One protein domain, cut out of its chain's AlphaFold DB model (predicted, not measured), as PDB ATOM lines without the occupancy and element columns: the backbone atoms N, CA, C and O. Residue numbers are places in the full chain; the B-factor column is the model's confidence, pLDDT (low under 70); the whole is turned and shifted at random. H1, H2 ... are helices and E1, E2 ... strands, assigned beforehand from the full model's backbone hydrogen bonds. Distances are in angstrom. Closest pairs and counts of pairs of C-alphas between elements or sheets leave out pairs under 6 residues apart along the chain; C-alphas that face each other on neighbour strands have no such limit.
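Overview. This is residues 457 to 595 of the 762 residues of the protein "SET domain-containing protein" of Aureococcus anophagefferens (UniProt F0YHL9). A closed barrel of eight strands, E1 to E8 in chain order round the ring, with two helices packed on its outside, H1 along the strands and H2 slantwise to them. The 139 printed residues hold two named helices and eight named strands, in the order H1 E1 E2 H2 E3 E4 E5 E6 E7 E8, with antiparallel neighbours round the ring. The class is mixed, helices and strands. The whole is compact, with a radius of gyration of the C-alphas of 13.8 A and spans of 42 by 32 by 29 A.

Arrangement. Start at H1, residues 457 to 471, which is on the barrel and outside it, at a height of 9.3 A over the sheet. It lies over E3, residues 515 to 525, and E4, residues 530 to 542, and runs along the strands, at 0 degrees to E3 on the local plane; the closest C-alphas of H1 and E3 are those of Ala 461 and Leu 516, 6.3 A apart. Next, E1, residues 474 to 480, and E2, residues 484 to 493, form a hairpin; look for N 476 and O 488, 2.9 A apart and within hydrogen-bond range. H2, residues 499 to 509, is on the barrel and outside it, at a height of 7.5 A, over E4 and, only just, over E5, residues 545 to 551, on which 3 of its C-alphas fall. It runs slantwise to the strands, at 53 degrees to E4 on the local plane, and the closest C-alphas of H2 and E4 are those of Val 501 and Tyr 536, 7.1 A apart. H1 and H2 are apart. E3 pairs antiparallel with E2, with N 489 and O 522 at 2.9 A. From E3 a meander, each strand the antiparallel neighbour of the one before, runs through E4, E5, E6, residues 560 to 566, E7, residues 571 to 575, and E8, residues 587 to 594. Its hairpins show N 521 and O 535 at 2.9 A, N 538 and O 549 at 2.9 A, N 548 and O 563 at 2.7 A, N 564 and O 573 at 2.8 A, and N 572 and O 589 at 2.8 A. E8 closes the ring as the antiparallel neighbour of E1, with N 590 and O 477 at 2.9 A. In H2 every O i to N i+4 pair is within hydrogen-bond range; in H1, 10 of 11 are.

Along the chain. Find C-alpha 457 at (166.632, 182.201, 263.452); from there H1 runs 20.7 A to C-alpha 471 at (157.739, 199.854, 257.215). E2 covers 28.1 A, E3 26.6 A and E4 28.7 A; E3 bends by 61 degrees at residue 518, and E4 by 65 degrees at residue 534. E1 has 7 residues, H2 11, E5 and E6 7 each, and E7 5. E8 runs 20.0 A and ends at C-alpha 594, at (151.189, 206.766, 258.836).

Size, cuts and confidence. The two C-alphas farthest apart, those of Asp 457 and Ala 527, are 42.5 A from each other. The printed part has no cut. Look between E7 and E8 for the long link, 11 residues; the link from E5 to E6, 8 residues, is short, and the other links are tight. Mean pLDDT of the printed part is 77.5; it is under 70 at residues 457 to 469, 494 to 497, 499, 510 to 516, 543 to 544 and 593 to 595.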
ATOM      1  N   ASP A 457     167.282 182.079 264.783       32.09
ATOM      2  CA  ASP A 457     166.632 182.201 263.452       32.09
ATOM      3  C   ASP A 457     165.313 182.991 263.554       32.09
ATOM      4  O   ASP A 457     164.913 183.712 262.646       32.09
ATOM      5  N   HIS A 458     164.644 182.889 264.700       31.11
ATOM      6  CA  HIS A 458     163.487 183.678 265.090       31.11
ATOM      7  C   HIS A 458     163.815 184.947 265.897       31.11
ATOM      8  O   HIS A 458     162.921 185.771 266.008       31.11
ATOM      9  N   VAL A 459     165.027 185.165 266.424       30.83
ATOM     10  CA  VAL A 459     165.470 186.471 266.960       30.83
ATOM     11  C   VAL A 459     165.958 187.331 265.810       30.83
ATOM     12  O   VAL A 459     165.511 188.459 265.717       30.83
ATOM     13  N   LEU A 460     166.727 186.801 264.853       34.06
ATOM     14  CA  LEU A 460     166.941 187.475 263.577       34.06
ATOM     15  C   LEU A 460     165.590 187.702 262.903       34.06
ATOM     16  O   LEU A 460     165.263 188.847 262.650       34.06
ATOM     17  N   ALA A 461     164.731 186.692 262.717       36.38
ATOM     18  CA  ALA A 461     163.419 186.956 262.120       36.38
ATOM     19  C   ALA A 461     162.470 187.801 262.996       36.38
ATOM     20  O   ALA A 461     161.537 188.346 262.431       36.38
ATOM     21  N   ARG A 462     162.672 187.975 264.317       37.91
ATOM     22  CA  ARG A 462     161.869 188.899 265.156       37.91
ATOM     23  C   ARG A 462     162.414 190.306 265.200       37.91
ATOM     24  O   ARG A 462     161.626 191.231 265.121       37.91
ATOM     25  N   THR A 463     163.718 190.475 265.355       43.00
ATOM     26  CA  THR A 463     164.385 191.766 265.232       43.00
ATOM     27  C   THR A 463     164.207 192.268 263.807       43.00
ATOM     28  O   THR A 463     163.877 193.422 263.620       43.00
ATOM     29  N   LEU A 464     164.249 191.399 262.798       45.38
ATOM     30  CA  LEU A 464     164.007 191.776 261.407       45.38
ATOM     31  C   LEU A 464     162.516 191.853 261.024       45.38
ATOM     32  O   LEU A 464     162.173 192.573 260.093       45.38
ATOM     33  N   ASP A 465     161.611 191.209 261.769       52.19
ATOM     34  CA  ASP A 465     160.170 191.524 261.761       52.19
ATOM     35  C   ASP A 465     159.884 192.834 262.520       52.19
ATOM     36  O   ASP A 465     158.986 193.561 262.128       52.19
ATOM     37  N   GLN A 466     160.668 193.215 263.538       59.12
ATOM     38  CA  GLN A 466     160.647 194.549 264.163       59.12
ATOM     39  C   GLN A 466     161.178 195.623 263.199       59.12
ATOM     40  O   GLN A 466     160.585 196.696 263.106       59.12
ATOM     41  N   GLU A 467     162.220 195.316 262.425       61.50
ATOM     42  CA  GLU A 467     162.729 196.173 261.354       61.50
ATOM     43  C   GLU A 467     161.716 196.297 260.207       61.50
ATOM     44  O   GLU A 467     161.339 197.402 259.826       61.50
ATOM     45  N   ALA A 468     161.142 195.193 259.724       63.12
ATOM     46  CA  ALA A 468     160.058 195.245 258.742       63.12
ATOM     47  C   ALA A 468     158.778 195.912 259.299       63.12
ATOM     48  O   ALA A 468     158.062 196.581 258.554       63.12
ATOM     49  N   LYS A 469     158.515 195.825 260.612       66.62
ATOM     50  CA  LYS A 469     157.468 196.599 261.307       66.62
ATOM     51  C   LYS A 469     157.716 198.102 261.274       66.62
ATOM     52  O   LYS A 469     156.733 198.833 261.366       66.62
ATOM     53  N   LYS A 470     158.957 198.581 261.083       72.38
ATOM     54  CA  LYS A 470     159.195 200.005 260.795       72.38
ATOM     55  C   LYS A 470     158.493 200.415 259.502       72.38
ATOM     56  O   LYS A 470     157.947 201.502 259.475       72.38
ATOM     57  N   LEU A 471     158.424 199.554 258.482       76.06
ATOM     58  CA  LEU A 471     157.739 199.854 257.215       76.06
ATOM     59  C   LEU A 471     156.204 199.753 257.308       76.06
ATOM     60  O   LEU A 471     155.511 200.392 256.521       76.06
ATOM     61  N   LEU A 472     155.646 198.953 258.225       77.88
ATOM     62  CA  LEU A 472     154.198 198.708 258.287       77.88
ATOM     63  C   LEU A 472     153.389 199.979 258.560       77.88
ATOM     64  O   LEU A 472     153.696 200.761 259.462       77.88
ATOM     65  N   HIS A 473     152.284 200.131 257.828       78.81
ATOM     66  CA  HIS A 473     151.387 201.284 257.925       78.81
ATOM     67  C   HIS A 473     152.105 202.632 257.739       78.81
ATOM     68  O   HIS A 473     151.742 203.623 258.379       78.81
ATOM     69  N   GLN A 474     153.107 202.692 256.860       84.56
ATOM     70  CA  GLN A 474     153.811 203.922 256.486       84.56
ATOM     71  C   GLN A 474     153.509 204.343 255.046       84.56
ATOM     72  O   GLN A 474     153.238 203.510 254.183       84.56
ATOM     73  N   SER A 475     153.551 205.653 254.802       86.94
ATOM     74  CA  SER A 475     153.470 206.257 253.473       86.94
ATOM     75  C   SER A 475     154.757 207.022 253.184       86.94
ATOM     76  O   SER A 475     155.096 207.964 253.906       86.94
ATOM     77  N   PHE A 476     155.459 206.621 252.129       91.44
ATOM     78  CA  PHE A 476     156.667 207.275 251.632       91.44
ATOM     79  C   PHE A 476     156.319 208.087 250.389       91.44
ATOM     80  O   PHE A 476     155.779 207.528 249.435       91.44
ATOM     81  N   VAL A 477     156.641 209.379 250.377       89.19
ATOM     82  CA  VAL A 477     156.379 210.287 249.250       89.19
ATOM     83  C   VAL A 477     157.694 210.802 248.691       89.19
ATOM     84  O   VAL A 477     158.629 211.121 249.424       89.19
ATOM     85  N   GLY A 478     157.792 210.834 247.368       90.62
ATOM     86  CA  GLY A 478     159.060 211.012 246.687       90.62
ATOM     87  C   GLY A 478     158.947 211.385 245.226       90.62
ATOM     88  O   GLY A 478     157.892 211.786 244.731       90.62
ATOM     89  N   THR A 479     160.062 211.208 244.523       89.69
ATOM     90  CA  THR A 479     160.124 211.385 243.073       89.69
ATOM     91  C   THR A 479     160.772 210.193 242.382       89.69
ATOM     92  O   THR A 479     161.769 209.650 242.857       89.69
ATOM     93  N   LEU A 480     160.207 209.829 241.233       88.00
ATOM     94  CA  LEU A 480     160.836 209.032 240.189       88.00
ATOM     95  C   LEU A 480     161.546 209.988 239.212       88.00
ATOM     96  O   LEU A 480     160.980 211.000 238.783       88.00
ATOM     97  N   ASN A 481     162.799 209.677 238.889       86.56
ATOM     98  CA  ASN A 481     163.718 210.452 238.053       86.56
ATOM     99  C   ASN A 481     163.776 211.949 238.426       86.56
ATOM    100  O   ASN A 481     163.850 212.816 237.553       86.56
ATOM    101  N   GLY A 482     163.666 212.263 239.723       79.88
ATOM    102  CA  GLY A 482     163.699 213.629 240.261       79.88
ATOM    103  C   GLY A 482     162.531 214.542 239.856       79.88
ATOM    104  O   GLY A 482     162.559 215.726 240.181       79.88
ATOM    105  N   THR A 483     161.529 214.042 239.120       80.25
ATOM    106  CA  THR A 483     160.521 214.887 238.445       80.25
ATOM    107  C   THR A 483     159.082 214.389 238.566       80.25
ATOM    108  O   THR A 483     158.165 215.207 238.605       80.25
ATOM    109  N   MET A 484     158.851 213.075 238.638       85.38
ATOM    110  CA  MET A 484     157.506 212.496 238.714       85.38
ATOM    111  C   MET A 484     157.179 212.131 240.162       85.38
ATOM    112  O   MET A 484     157.852 211.281 240.735       85.38
ATOM    113  N   ALA A 485     156.157 212.750 240.756       86.88
ATOM    114  CA  ALA A 485     155.741 212.446 242.127       86.88
ATOM    115  C   ALA A 485     155.282 210.982 242.263       86.88
ATOM    116  O   ALA A 485     154.416 210.539 241.507       86.88
ATOM    117  N   VAL A 486     155.851 210.259 243.230       91.06
ATOM    118  CA  VAL A 486     155.532 208.856 243.533       91.06
ATOM    119  C   VAL A 486     155.262 208.679 245.026       91.06
ATOM    120  O   VAL A 486     155.958 209.263 245.858       91.06
ATOM    121  N   THR A 487     154.273 207.853 245.361       90.44
ATOM    122  CA  THR A 487     153.904 207.511 246.739       90.44
ATOM    123  C   THR A 487     153.854 205.998 246.907       90.44
ATOM    124  O   THR A 487     153.136 205.325 246.170       90.44
ATOM    125  N   TYR A 488     154.549 205.472 247.915       92.06
ATOM    126  CA  TYR A 488     154.472 204.073 248.332       92.06
ATOM    127  C   TYR A 488     153.787 203.960 249.692       92.06
ATOM    128  O   TYR A 488     154.325 204.383 250.714       92.06
ATOM    129  N   ALA A 489     152.606 203.353 249.697       87.88
ATOM    130  CA  ALA A 489     151.839 203.023 250.889       87.88
ATOM    131  C   ALA A 489     152.104 201.564 251.278       87.88
ATOM    132  O   ALA A 489     151.733 200.654 250.538       87.88
ATOM    133  N   ILE A 490     152.725 201.314 252.428       86.88
ATOM    134  CA  ILE A 490     152.975 199.961 252.939       86.88
ATOM    135  C   ILE A 490     151.884 199.603 253.957       86.88
ATOM    136  O   ILE A 490     151.608 200.346 254.899       86.88
ATOM    137  N   GLY A 491     151.231 198.463 253.743       77.81
ATOM    138  CA  GLY A 491     150.074 197.982 254.493       77.81
ATOM    139  C   GLY A 491     150.406 196.885 255.504       77.81
ATOM    140  O   GLY A 491     151.311 197.034 256.316       77.81
ATOM    141  N   GLU A 492     149.612 195.812 255.481       77.75
ATOM    142  CA  GLU A 492     149.650 194.698 256.440       77.75
ATOM    143  C   GLU A 492     150.563 193.544 255.957       77.75
ATOM    144  O   GLU A 492     150.771 193.356 254.753       77.75
ATOM    145  N   VAL A 493     151.094 192.748 256.898       74.75
ATOM    146  CA  VAL A 493     151.866 191.521 256.609       74.75
ATOM    147  C   VAL A 493     150.947 190.446 256.022       74.75
ATOM    148  O   VAL A 493     149.858 190.197 256.540       74.75
ATOM    149  N   LEU A 494     151.396 189.764 254.971       66.44
ATOM    150  CA  LEU A 494     150.676 188.646 254.365       66.44
ATOM    151  C   LEU A 494     150.969 187.334 255.115       66.44
ATOM    152  O   LEU A 494     152.134 187.012 255.353       66.44
ATOM    153  N   PRO A 495     149.943 186.523 255.443       50.84
ATOM    154  CA  PRO A 495     150.118 185.294 256.224       50.84
ATOM    155  C   PRO A 495     150.796 184.158 255.445       50.84
ATOM    156  O   PRO A 495     151.230 183.176 256.046       50.84
ATOM    157  N   GLN A 496     150.861 184.259 254.114       56.25
ATOM    158  CA  GLN A 496     151.561 183.329 253.228       56.25
ATOM    159  C   GLN A 496     152.207 184.101 252.065       56.25
ATOM    160  O   GLN A 496     151.653 185.114 251.632       56.25
ATOM    161  N   PRO A 497     153.352 183.634 251.534       68.94
ATOM    162  CA  PRO A 497     154.009 184.257 250.389       68.94
ATOM    163  C   PRO A 497     153.157 184.115 249.114       68.94
ATOM    164  O   PRO A 497     152.844 182.983 248.735       68.94
ATOM    165  N   PRO A 498     152.827 185.207 248.395       73.19
ATOM    166  CA  PRO A 498     152.232 185.110 247.064       73.19
ATOM    167  C   PRO A 498     153.190 184.353 246.123       73.19
ATOM    168  O   PRO A 498     154.313 184.831 245.915       73.19
ATOM    169  N   PRO A 499     152.802 183.196 245.542       67.38
ATOM    170  CA  PRO A 499     153.740 182.330 244.819       67.38
ATOM    171  C   PRO A 499     154.485 183.042 243.685       67.38
ATOM    172  O   PRO A 499     155.698 182.904 243.576       67.38
ATOM    173  N   PHE A 500     153.774 183.874 242.920       73.38
ATOM    174  CA  PHE A 500     154.314 184.680 241.821       73.38
ATOM    175  C   PHE A 500     155.436 185.636 242.260       73.38
ATOM    176  O   PHE A 500     156.470 185.728 241.606       73.38
ATOM    177  N   VAL A 501     155.274 186.313 243.401       77.25
ATOM    178  CA  VAL A 501     156.255 187.286 243.917       77.25
ATOM    179  C   VAL A 501     157.474 186.562 244.485       77.25
ATOM    180  O   VAL A 501     158.609 186.979 244.266       77.25
ATOM    181  N   ALA A 502     157.248 185.444 245.181       73.00
ATOM    182  CA  ALA A 502     158.314 184.600 245.708       73.00
ATOM    183  C   ALA A 502     159.134 183.916 244.597       73.00
ATOM    184  O   ALA A 502     160.342 183.737 244.750       73.00
ATOM    185  N   GLU A 503     158.494 183.547 243.483       77.25
ATOM    186  CA  GLU A 503     159.148 183.034 242.278       77.25
ATOM    187  C   GLU A 503     159.933 184.144 241.570       77.25
ATOM    188  O   GLU A 503     161.143 184.001 241.406       77.25
ATOM    189  N   LYS A 504     159.305 185.290 241.273       77.75
ATOM    190  CA  LYS A 504     159.967 186.411 240.589       77.75
ATOM    191  C   LYS A 504     161.181 186.932 241.361       77.75
ATOM    192  O   LYS A 504     162.246 187.089 240.774       77.75
ATOM    193  N   ARG A 505     161.081 187.098 242.686       81.69
ATOM    194  CA  ARG A 505     162.235 187.465 243.527       81.69
ATOM    195  C   ARG A 505     163.358 186.425 243.444       81.69
ATOM    196  O   ARG A 505     164.530 186.789 243.421       81.69
ATOM    197  N   ARG A 506     163.022 185.129 243.416       78.75
ATOM    198  CA  ARG A 506     164.012 184.044 243.315       78.75
ATOM    199  C   ARG A 506     164.713 184.034 241.957       78.75
ATOM    200  O   ARG A 506     165.893 183.704 241.908       78.75
ATOM    201  N   GLU A 507     164.022 184.404 240.879       78.62
ATOM    202  CA  GLU A 507     164.652 184.631 239.573       78.62
ATOM    203  C   GLU A 507     165.637 185.808 239.623       78.62
ATOM    204  O   GLU A 507     166.756 185.673 239.135       78.62
ATOM    205  N   THR A 508     165.250 186.932 240.238       72.12
ATOM    206  CA  THR A 508     166.075 188.152 240.285       72.12
ATOM    207  C   THR A 508     167.287 188.035 241.218       72.12
ATOM    208  O   THR A 508     168.374 188.478 240.859       72.12
ATOM    209  N   PHE A 509     167.136 187.438 242.408       75.94
ATOM    210  CA  PHE A 509     168.164 187.450 243.468       75.94
ATOM    211  C   PHE A 509     168.632 186.061 243.940       75.94
ATOM    212  O   PHE A 509     169.416 185.963 244.886       75.94
ATOM    213  N   GLY A 510     168.165 184.980 243.316       65.06
ATOM    214  CA  GLY A 510     168.498 183.611 243.712       65.06
ATOM    215  C   GLY A 510     167.711 183.091 244.924       65.06
ATOM    216  O   GLY A 510     166.816 183.740 245.469       65.06
ATOM    217  N   ALA A 511     168.026 181.858 245.332       58.34
ATOM    218  CA  ALA A 511     167.334 181.156 246.419       58.34
ATOM    219  C   ALA A 511     167.966 181.361 247.809       58.34
ATOM    220  O   ALA A 511     167.350 180.990 248.805       58.34
ATOM    221  N   ASP A 512     169.168 181.944 247.872       43.72
ATOM    222  CA  ASP A 512     170.024 181.904 249.065       43.72
ATOM    223  C   ASP A 512     169.816 183.092 250.024       43.72
ATOM    224  O   ASP A 512     170.185 183.015 251.193       43.72
ATOM    225  N   ALA A 513     169.195 184.184 249.564       51.66
ATOM    226  CA  ALA A 513     168.868 185.334 250.406       51.66
ATOM    227  C   ALA A 513     167.523 185.108 251.136       51.66
ATOM    228  O   ALA A 513     166.494 184.995 250.451       51.66
ATOM    229  N   PRO A 514     167.474 185.087 252.485       59.44
ATOM    230  CA  PRO A 514     166.237 184.870 253.234       59.44
ATOM    231  C   PRO A 514     165.253 186.033 253.044       59.44
ATOM    232  O   PRO A 514     165.621 187.196 253.191       59.44
ATOM    233  N   VAL A 515     163.990 185.722 252.732       69.62
ATOM    234  CA  VAL A 515     162.898 186.709 252.777       69.62
ATOM    235  C   VAL A 515     162.404 186.805 254.213       69.62
ATOM    236  O   VAL A 515     162.064 185.784 254.807       69.62
ATOM    237  N   LEU A 516     162.345 188.021 254.749       69.50
ATOM    238  CA  LEU A 516     161.896 188.301 256.111       69.50
ATOM    239  C   LEU A 516     160.373 188.227 256.201       69.50
ATOM    240  O   LEU A 516     159.820 187.513 257.034       69.50
ATOM    241  N   CYS A 517     159.690 188.947 255.313       77.25
ATOM    242  CA  CYS A 517     158.236 188.959 255.232       77.25
ATOM    243  C   CYS A 517     157.748 189.348 253.831       77.25
ATOM    244  O   CYS A 517     158.509 189.821 252.982       77.25
ATOM    245  N   PHE A 518     156.451 189.150 253.606       82.44
ATOM    246  CA  PHE A 518     155.736 189.662 252.442       82.44
ATOM    247  C   PHE A 518     154.690 190.654 252.937       82.44
ATOM    248  O   PHE A 518     153.897 190.328 253.818       82.44
ATOM    249  N   LEU A 519     154.695 191.859 252.383       84.69
ATOM    250  CA  LEU A 519     153.815 192.957 252.752       84.69
ATOM    251  C   LEU A 519     152.850 193.261 251.609       84.69
ATOM    252  O   LEU A 519     153.210 193.222 250.428       84.69
ATOM    253  N   ARG A 520     151.621 193.617 251.972       84.00
ATOM    254  CA  ARG A 520     150.706 194.319 251.076       84.00
ATOM    255  C   ARG A 520     151.181 195.765 250.945       84.00
ATOM    256  O   ARG A 520     151.515 196.384 251.949       84.00
ATOM    257  N   ALA A 521     151.185 196.314 249.740       90.31
ATOM    258  CA  ALA A 521     151.542 197.705 249.486       90.31
ATOM    259  C   ALA A 521     150.647 198.306 248.390       90.31
ATOM    260  O   ALA A 521     149.849 197.599 247.775       90.31
ATOM    261  N   ALA A 522     150.768 199.607 248.148       89.75
ATOM    262  CA  ALA A 522     150.188 200.291 247.001       89.75
ATOM    263  C   ALA A 522     151.126 201.399 246.499       89.75
ATOM    264  O   ALA A 522     151.891 201.973 247.275       89.75
ATOM    265  N   CYS A 523     151.063 201.691 245.202       92.19
ATOM    266  CA  CYS A 523     151.850 202.711 244.520       92.19
ATOM    267  C   CYS A 523     150.917 203.739 243.864       92.19
ATOM    268  O   CYS A 523     150.078 203.383 243.037       92.19
ATOM    269  N   ALA A 524     151.066 205.020 244.196       90.00
ATOM    270  CA  ALA A 524     150.474 206.103 243.417       90.00
ATOM    271  C   ALA A 524     151.574 206.805 242.612       90.00
ATOM    272  O   ALA A 524     152.601 207.206 243.152       90.00
ATOM    273  N   LEU A 525     151.341 206.955 241.314       89.25
ATOM    274  CA  LEU A 525     152.202 207.652 240.365       89.25
ATOM    275  C   LEU A 525     151.271 208.378 239.379       89.25
ATOM    276  O   LEU A 525     151.004 207.866 238.285       89.25
ATOM    277  N   PRO A 526     150.726 209.554 239.758       85.00
ATOM    278  CA  PRO A 526     149.659 210.216 239.002       85.00
ATOM    279  C   PRO A 526     150.042 210.538 237.554       85.00
ATOM    280  O   PRO A 526     149.202 210.486 236.659       85.00
ATOM    281  N   ALA A 527     151.331 210.787 237.299       79.31
ATOM    282  CA  ALA A 527     151.878 211.024 235.962       79.31
ATOM    283  C   ALA A 527     151.786 209.805 235.014       79.31
ATOM    284  O   ALA A 527     151.898 209.975 233.803       79.31
ATOM    285  N   MET A 528     151.556 208.597 235.543       79.25
ATOM    286  CA  MET A 528     151.265 207.374 234.778       79.25
ATOM    287  C   MET A 528     149.814 206.891 234.957       79.25
ATOM    288  O   MET A 528     149.486 205.770 234.576       79.25
ATOM    289  N   GLY A 529     148.936 207.708 235.553       82.19
ATOM    290  CA  GLY A 529     147.549 207.325 235.839       82.19
ATOM    291  C   GLY A 529     147.408 206.229 236.904       82.19
ATOM    292  O   GLY A 529     146.385 205.547 236.938       82.19
ATOM    293  N   LEU A 530     148.424 206.033 237.753       85.44
ATOM    294  CA  LEU A 530     148.357 205.112 238.886       85.44
ATOM    295  C   LEU A 530     147.907 205.875 240.135       85.44
ATOM    296  O   LEU A 530     148.612 206.769 240.599       85.44
ATOM    297  N   ASP A 531     146.758 205.496 240.684       84.31
ATOM    298  CA  ASP A 531     146.205 206.038 241.927       84.31
ATOM    299  C   ASP A 531     145.950 204.871 242.891       84.31
ATOM    300  O   ASP A 531     144.950 204.162 242.781       84.31
ATOM    301  N   GLY A 532     146.930 204.589 243.756       83.19
ATOM    302  CA  GLY A 532     146.877 203.457 244.684       83.19
ATOM    303  C   GLY A 532     146.917 202.072 244.021       83.19
ATOM    304  O   GLY A 532     146.267 201.153 244.513       83.19
ATOM    305  N   GLU A 533     147.679 201.908 242.931       89.81
ATOM    306  CA  GLU A 533     147.921 200.613 242.274       89.81
ATOM    307  C   GLU A 533     148.380 199.577 243.313       89.81
ATOM    308  O   GLU A 533     149.385 199.822 243.984       89.81
ATOM    309  N   PRO A 534     147.689 198.439 243.488       86.69
ATOM    310  CA  PRO A 534     148.067 197.471 244.505       86.69
ATOM    311  C   PRO A 534     149.412 196.825 244.163       86.69
ATOM    312  O   PRO A 534     149.699 196.500 243.016       86.69
ATOM    313  N   MET A 535     150.230 196.601 245.184       89.06
ATOM    314  CA  MET A 535     151.566 196.024 245.074       89.06
ATOM    315  C   MET A 535     151.737 194.911 246.107       89.06
ATOM    316  O   MET A 535     151.194 194.958 247.214       89.06
ATOM    317  N   TYR A 536     152.573 193.935 245.781       90.25
ATOM    318  CA  TYR A 536     153.184 193.054 246.766       90.25
ATOM    319  C   TYR A 536     154.638 193.460 246.968       90.25
ATOM    320  O   TYR A 536     155.345 193.708 245.996       90.25
ATOM    321  N   CYS A 537     155.082 193.506 248.221       89.50
ATOM    322  CA  CYS A 537     156.456 193.814 248.595       89.50
ATOM    323  C   CYS A 537     157.069 192.613 249.327       89.50
ATOM    324  O   CYS A 537     156.571 192.214 250.376       89.50
ATOM    325  N   ALA A 538     158.134 192.019 248.791       88.31
ATOM    326  CA  ALA A 538     158.960 191.066 249.529       88.31
ATOM    327  C   ALA A 538     160.113 191.827 250.194       88.31
ATOM    328  O   ALA A 538     160.852 192.533 249.509       88.31
ATOM    329  N   VAL A 539     160.262 191.690 251.512       85.69
ATOM    330  CA  VAL A 539     161.302 192.390 252.281       85.69
ATOM    331  C   VAL A 539     162.419 191.416 252.630       85.69
ATOM    332  O   VAL A 539     162.156 190.342 253.175       85.69
ATOM    333  N   ASP A 540     163.665 191.774 252.330       82.38
ATOM    334  CA  ASP A 540     164.855 191.006 252.702       82.38
ATOM    335  C   ASP A 540     165.995 191.888 253.235       82.38
ATOM    336  O   ASP A 540     165.907 193.115 253.206       82.38
ATOM    337  N   LEU A 541     167.044 191.254 253.772       74.06
ATOM    338  CA  LEU A 541     168.310 191.927 254.057       74.06
ATOM    339  C   LEU A 541     169.278 191.759 252.890       74.06
ATOM    340  O   LEU A 541     169.550 190.640 252.448       74.06
ATOM    341  N   CYS A 542     169.900 192.862 252.486       72.69
ATOM    342  CA  CYS A 542     170.990 192.867 251.525       72.69
ATOM    343  C   CYS A 542     172.079 193.841 252.003       72.69
ATOM    344  O   CYS A 542     171.821 195.025 252.199       72.69
ATOM    345  N   GLY A 543     173.288 193.332 252.273       66.25
ATOM    346  CA  GLY A 543     174.406 194.147 252.776       66.25
ATOM    347  C   GLY A 543     174.185 194.789 254.154       66.25
ATOM    348  O   GLY A 543     174.876 195.745 254.487       66.25
ATOM    349  N   GLY A 544     173.222 194.294 254.940       68.81
ATOM    350  CA  GLY A 544     172.813 194.886 256.221       68.81
ATOM    351  C   GLY A 544     171.704 195.940 256.118       68.81
ATOM    352  O   GLY A 544     171.187 196.346 257.150       68.81
ATOM    353  N   ALA A 545     171.292 196.335 254.909       76.31
ATOM    354  CA  ALA A 545     170.149 197.220 254.692       76.31
ATOM    355  C   ALA A 545     168.863 196.425 254.410       76.31
ATOM    356  O   ALA A 545     168.898 195.368 253.766       76.31
ATOM    357  N   LEU A 546     167.719 196.961 254.846       84.44
ATOM    358  CA  LEU A 546     166.396 196.478 254.445       84.44
ATOM    359  C   LEU A 546     166.143 196.793 252.969       84.44
ATOM    360  O   LEU A 546     166.171 197.956 252.561       84.44
ATOM    361  N   ARG A 547     165.819 195.767 252.184       89.94
ATOM    362  CA  ARG A 547     165.479 195.872 250.764       89.94
ATOM    363  C   ARG A 547     164.041 195.434 250.519       89.94
ATOM    364  O   ARG A 547     163.634 194.338 250.894       89.94
ATOM    365  N   CYS A 548     163.289 196.295 249.850       91.44
ATOM    366  CA  CYS A 548     161.912 196.108 249.420       91.44
ATOM    367  C   CYS A 548     161.883 195.776 247.923       91.44
ATOM    368  O   CYS A 548     162.234 196.615 247.093       91.44
ATOM    369  N   PHE A 549     161.443 194.569 247.575       91.44
ATOM    370  CA  PHE A 549     161.187 194.129 246.202       91.44
ATOM    371  C   PHE A 549     159.685 194.246 245.924       91.44
ATOM    372  O   PHE A 549     158.907 193.428 246.419       91.44
ATOM    373  N   LEU A 550     159.268 195.275 245.181       91.75
ATOM    374  CA  LEU A 550     157.865 195.576 244.895       91.75
ATOM    375  C   LEU A 550     157.465 195.171 243.469       91.75
ATOM    376  O   LEU A 550     158.195 195.420 242.512       91.75
ATOM    377  N   LEU A 551     156.269 194.596 243.332       90.19
ATOM    378  CA  LEU A 551     155.681 194.166 242.058       90.19
ATOM    379  C   LEU A 551     154.149 194.309 242.094       90.19
ATOM    380  O   LEU A 551     153.526 193.906 243.080       90.19
ATOM    381  N   SER A 552     153.531 194.838 241.031       86.75
ATOM    382  CA  SER A 552     152.064 194.834 240.905       86.75
ATOM    383  C   SER A 552     151.569 193.446 240.461       86.75
ATOM    384  O   SER A 552     152.092 192.899 239.486       86.75
ATOM    385  N   PRO A 553     150.551 192.861 241.123       79.00
ATOM    386  CA  PRO A 553     149.877 191.661 240.639       79.00
ATOM    387  C   PRO A 553     148.846 191.956 239.536       79.00
ATOM    388  O   PRO A 553     148.429 191.030 238.848       79.00
ATOM    389  N   THR A 554     148.415 193.212 239.384       77.31
ATOM    390  CA  THR A 554     147.397 193.652 238.413       77.31
ATOM    391  C   THR A 554     147.989 194.274 237.150       77.31
ATOM    392  O   THR A 554     147.315 194.280 236.123       77.31
ATOM    393  N   LYS A 555     149.234 194.760 237.216       79.81
ATOM    394  CA  LYS A 555     149.986 195.399 236.125       79.81
ATOM    395  C   LYS A 555     151.466 194.974 236.135       79.81
ATOM    396  O   LYS A 555     152.343 195.786 236.446       79.81
ATOM    397  N   PRO A 556     151.784 193.695 235.854       71.44
ATOM    398  CA  PRO A 556     153.164 193.197 235.849       71.44
ATOM    399  C   PRO A 556     154.061 193.882 234.797       71.44
ATOM    400  O   PRO A 556     155.283 193.828 234.907       71.44
ATOM    401  N   GLU A 557     153.480 194.552 233.799       72.44
ATOM    402  CA  GLU A 557     154.179 195.373 232.806       72.44
ATOM    403  C   GLU A 557     154.830 196.646 233.376       72.44
ATOM    404  O   GLU A 557     155.665 197.244 232.702       72.44
ATOM    405  N   LEU A 558     154.503 197.038 234.616       75.38
ATOM    406  CA  LEU A 558     155.204 198.109 235.338       75.38
ATOM    407  C   LEU A 558     156.626 197.712 235.778       75.38
ATOM    408  O   LEU A 558     157.374 198.570 236.242       75.38
ATOM    409  N   GLY A 559     156.999 196.438 235.629       77.50
ATOM    410  CA  GLY A 559     158.304 195.918 236.027       77.50
ATOM    411  C   GLY A 559     158.426 195.668 237.531       77.50
ATOM    412  O   GLY A 559     157.446 195.674 238.282       77.50
ATOM    413  N   VAL A 560     159.657 195.401 237.961       87.62
ATOM    414  CA  VAL A 560     160.024 195.229 239.369       87.62
ATOM    415  C   VAL A 560     160.637 196.529 239.873       87.62
ATOM    416  O   VAL A 560     161.455 197.138 239.191       87.62
ATOM    417  N   VAL A 561     160.289 196.928 241.095       91.88
ATOM    418  CA  VAL A 561     160.932 198.056 241.778       91.88
ATOM    419  C   VAL A 561     161.717 197.537 242.978       91.88
ATOM    420  O   VAL A 561     161.180 196.797 243.802       91.88
ATOM    421  N   VAL A 562     162.982 197.935 243.094       92.44
ATOM    422  CA  VAL A 562     163.877 197.563 244.195       92.44
ATOM    423  C   VAL A 562     164.265 198.823 244.955       92.44
ATOM    424  O   VAL A 562     165.003 199.657 244.437       92.44
ATOM    425  N   LEU A 563     163.772 198.961 246.187       92.94
ATOM    426  CA  LEU A 563     164.068 200.088 247.078       92.94
ATOM    427  C   LEU A 563     164.822 199.602 248.315       92.94
ATOM    428  O   LEU A 563     164.503 198.547 248.854       92.94
ATOM    429  N   TYR A 564     165.777 200.383 248.802       92.62
ATOM    430  CA  TYR A 564     166.492 200.135 250.053       92.62
ATOM    431  C   TYR A 564     166.118 201.222 251.063       92.62
ATOM    432  O   TYR A 564     166.033 202.395 250.691       92.62
ATOM    433  N   LEU A 565     165.878 200.842 252.319       89.19
ATOM    434  CA  LEU A 565     165.596 201.783 253.402       89.19
ATOM    435  C   LEU A 565     166.905 202.259 254.042       89.19
ATOM    436  O   LEU A 565     167.665 201.456 254.581       89.19
ATOM    437  N   ASP A 566     167.119 203.570 254.044       86.44
ATOM    438  CA  ASP A 566     168.015 204.229 254.991       86.44
ATOM    439  C   ASP A 566     167.247 204.482 256.297       86.44
ATOM    440  O   ASP A 566     166.385 205.361 256.373       86.44
ATOM    441  N   GLU A 567     167.556 203.700 257.330       76.69
ATOM    442  CA  GLU A 567     166.934 203.812 258.653       76.69
ATOM    443  C   GLU A 567     167.260 205.124 259.383       76.69
ATOM    444  O   GLU A 567     166.478 205.555 260.230       76.69
ATOM    445  N   ALA A 568     168.390 205.774 259.077       78.00
ATOM    446  CA  ALA A 568     168.783 207.013 259.746       78.00
ATOM    447  C   ALA A 568     167.944 208.210 259.269       78.00
ATOM    448  O   ALA A 568     167.717 209.150 260.033       78.00
ATOM    449  N   THR A 569     167.475 208.170 258.018       80.44
ATOM    450  CA  THR A 569     166.660 209.233 257.405       80.44
ATOM    451  C   THR A 569     165.206 208.829 257.140       80.44
ATOM    452  O   THR A 569     164.400 209.691 256.796       80.44
ATOM    453  N   MET A 570     164.853 207.549 257.316       85.19
ATOM    454  CA  MET A 570     163.576 206.953 256.889       85.19
ATOM    455  C   MET A 570     163.266 207.243 255.410       85.19
ATOM    456  O   MET A 570     162.150 207.624 255.042       85.19
ATOM    457  N   THR A 571     164.277 207.047 254.560       89.19
ATOM    458  CA  THR A 571     164.197 207.247 253.107       89.19
ATOM    459  C   THR A 571     164.276 205.910 252.385       89.19
ATOM    460  O   THR A 571     165.216 205.147 252.594       89.19
ATOM    461  N   LEU A 572     163.328 205.637 251.490       92.25
ATOM    462  CA  LEU A 572     163.435 204.582 250.488       92.25
ATOM    463  C   LEU A 572     164.139 205.136 249.243       92.25
ATOM    464  O   LEU A 572     163.639 206.068 248.610       92.25
ATOM    465  N   ALA A 573     165.277 204.550 248.876       92.31
ATOM    466  CA  ALA A 573     166.044 204.908 247.684       92.31
ATOM    467  C   ALA A 573     166.263 203.684 246.783       92.31
ATOM    468  O   ALA A 573     166.644 202.617 247.270       92.31
ATOM    469  N   GLY A 574     166.029 203.809 245.474       94.38
ATOM    470  CA  GLY A 574     166.164 202.667 244.574       94.38
ATOM    471  C   GLY A 574     165.853 202.878 243.098       94.38
ATOM    472  O   GLY A 574     165.958 203.988 242.580       94.38
ATOM    473  N   GLY A 575     165.492 201.791 242.414       89.19
ATOM    474  CA  GLY A 575     165.287 201.747 240.966       89.19
ATOM    475  C   GLY A 575     164.606 200.460 240.498       89.19
ATOM    476  O   GLY A 575     163.749 199.927 241.203       89.19
ATOM    477  N   ASP A 576     164.967 199.989 239.305       87.94
ATOM    478  CA  ASP A 576     164.480 198.729 238.724       87.94
ATOM    479  C   ASP A 576     165.162 197.483 239.335       87.94
ATOM    480  O   ASP A 576     165.916 197.580 240.309       87.94
ATOM    481  N   GLU A 577     164.910 196.291 238.777       81.31
ATOM    482  CA  GLU A 577     165.530 195.031 239.215       81.31
ATOM    483  C   GLU A 577     167.070 194.989 239.182       81.31
ATOM    484  O   GLU A 577     167.653 194.072 239.766       81.31
ATOM    485  N   THR A 578     167.733 195.940 238.516       81.50
ATOM    486  CA  THR A 578     169.198 196.016 238.393       81.50
ATOM    487  C   THR A 578     169.862 196.963 239.398       81.50
ATOM    488  O   THR A 578     171.092 197.022 239.452       81.50
ATOM    489  N   TYR A 579     169.078 197.688 240.207       82.50
ATOM    490  CA  TYR A 579     169.599 198.698 241.127       82.50
ATOM    491  C   TYR A 579     170.388 198.102 242.310       82.50
ATOM    492  O   TYR A 579     169.868 197.316 243.114       82.50
ATOM    493  N   GLU A 580     171.629 198.570 242.476       80.44
ATOM    494  CA  GLU A 580     172.509 198.233 243.601       80.44
ATOM    495  C   GLU A 580     172.842 199.468 244.469       80.44
ATOM    496  O   GLU A 580     173.032 200.568 243.936       80.44
ATOM    497  N   PRO A 581     172.962 199.324 245.807       77.62
ATOM    498  CA  PRO A 581     173.316 200.429 246.698       77.62
ATOM    499  C   PRO A 581     174.640 201.098 246.314       77.62
ATOM    500  O   PRO A 581     175.656 200.436 246.116       77.62
ATOM    501  N   GLY A 582     174.631 202.431 246.249       75.06
ATOM    502  CA  GLY A 582     175.773 203.242 245.810       75.06
ATOM    503  C   GLY A 582     175.672 203.726 244.359       75.06
ATOM    504  O   GLY A 582     176.391 204.650 243.979       75.06
ATOM    505  N   GLN A 583     174.747 203.180 243.563       82.06
ATOM    506  CA  GLN A 583     174.325 203.795 242.303       82.06
ATOM    507  C   GLN A 583     173.417 205.016 242.573       82.06
ATOM    508  O   GLN A 583     172.756 205.064 243.612       82.06
ATOM    509  N   PRO A 584     173.335 206.007 241.661       84.94
ATOM    510  CA  PRO A 584     172.355 207.087 241.771       84.94
ATOM    511  C   PRO A 584     170.923 206.520 241.713       84.94
ATOM    512  O   PRO A 584     170.575 205.890 240.714       84.94
ATOM    513  N   PRO A 585     170.083 206.721 242.744       90.50
ATOM    514  CA  PRO A 585     168.732 206.170 242.762       90.50
ATOM    515  C   PRO A 585     167.819 206.887 241.764       90.50
ATOM    516  O   PRO A 585     167.754 208.117 241.726       90.50
ATOM    517  N   ALA A 586     167.065 206.108 240.987       87.81
ATOM    518  CA  ALA A 586     165.990 206.617 240.141       87.81
ATOM    519  C   ALA A 586     164.769 207.040 240.974       87.81
ATOM    520  O   ALA A 586     164.039 207.944 240.583       87.81
ATOM    521  N   ILE A 587     164.544 206.403 242.124       91.38
ATOM    522  CA  ILE A 587     163.437 206.669 243.046       91.38
ATOM    523  C   ILE A 587     164.016 207.086 244.390       91.38
ATOM    524  O   ILE A 587     164.806 206.345 244.970       91.38
ATOM    525  N   VAL A 588     163.583 208.230 244.916       91.12
ATOM    526  CA  VAL A 588     163.858 208.645 246.301       91.12
ATOM    527  C   VAL A 588     162.552 209.099 246.934       91.12
ATOM    528  O   VAL A 588     161.943 210.052 246.445       91.12
ATOM    529  N   ALA A 589     162.124 208.422 248.001       89.56
ATOM    530  CA  ALA A 589     160.889 208.699 248.727       89.56
ATOM    531  C   ALA A 589     161.115 208.707 250.243       89.56
ATOM    532  O   ALA A 589     161.651 207.758 250.806       89.56
ATOM    533  N   VAL A 590     160.690 209.781 250.904       89.50
ATOM    534  CA  VAL A 590     160.852 209.997 252.347       89.50
ATOM    535  C   VAL A 590     159.556 209.683 253.084       89.50
ATOM    536  O   VAL A 590     158.466 209.862 252.536       89.50
ATOM    537  N   LEU A 591     159.657 209.216 254.327       86.94
ATOM    538  CA  LEU A 591     158.495 208.990 255.183       86.94
ATOM    539  C   LEU A 591     157.713 210.295 255.409       86.94
ATOM    540  O   LEU A 591     158.230 211.239 256.002       86.94
ATOM    541  N   GLU A 592     156.449 210.328 254.984       78.19
ATOM    542  CA  GLU A 592     155.579 211.503 255.131       78.19
ATOM    543  C   GLU A 592     154.570 211.336 256.280       78.19
ATOM    544  O   GLU A 592     154.347 212.261 257.061       78.19
ATOM    545  N   SER A 593     153.944 210.159 256.412       60.62
ATOM    546  CA  SER A 593     152.914 209.914 257.436       60.62
ATOM    547  C   SER A 593     152.606 208.422 257.658       60.62
ATOM    548  O   SER A 593     153.108 207.546 256.950       60.62
ATOM    549  N   ARG A 594     151.765 208.112 258.661       55.84
ATOM    550  CA  ARG A 594     151.189 206.766 258.836       55.84
ATOM    551  C   ARG A 594     150.016 206.558 257.877       55.84
ATOM    552  O   ARG A 594     149.077 207.350 257.864       55.84
ATOM    553  N   CYS A 595     150.058 205.469 257.121       52.53
ATOM    554  CA  CYS A 595     149.101 205.148 256.073       52.53
ATOM    555  C   CYS A 595     147.803 204.520 256.630       52.53
ATOM    556  O   CYS A 595     147.875 203.636 257.492       52.53
TER     557      CYS A 595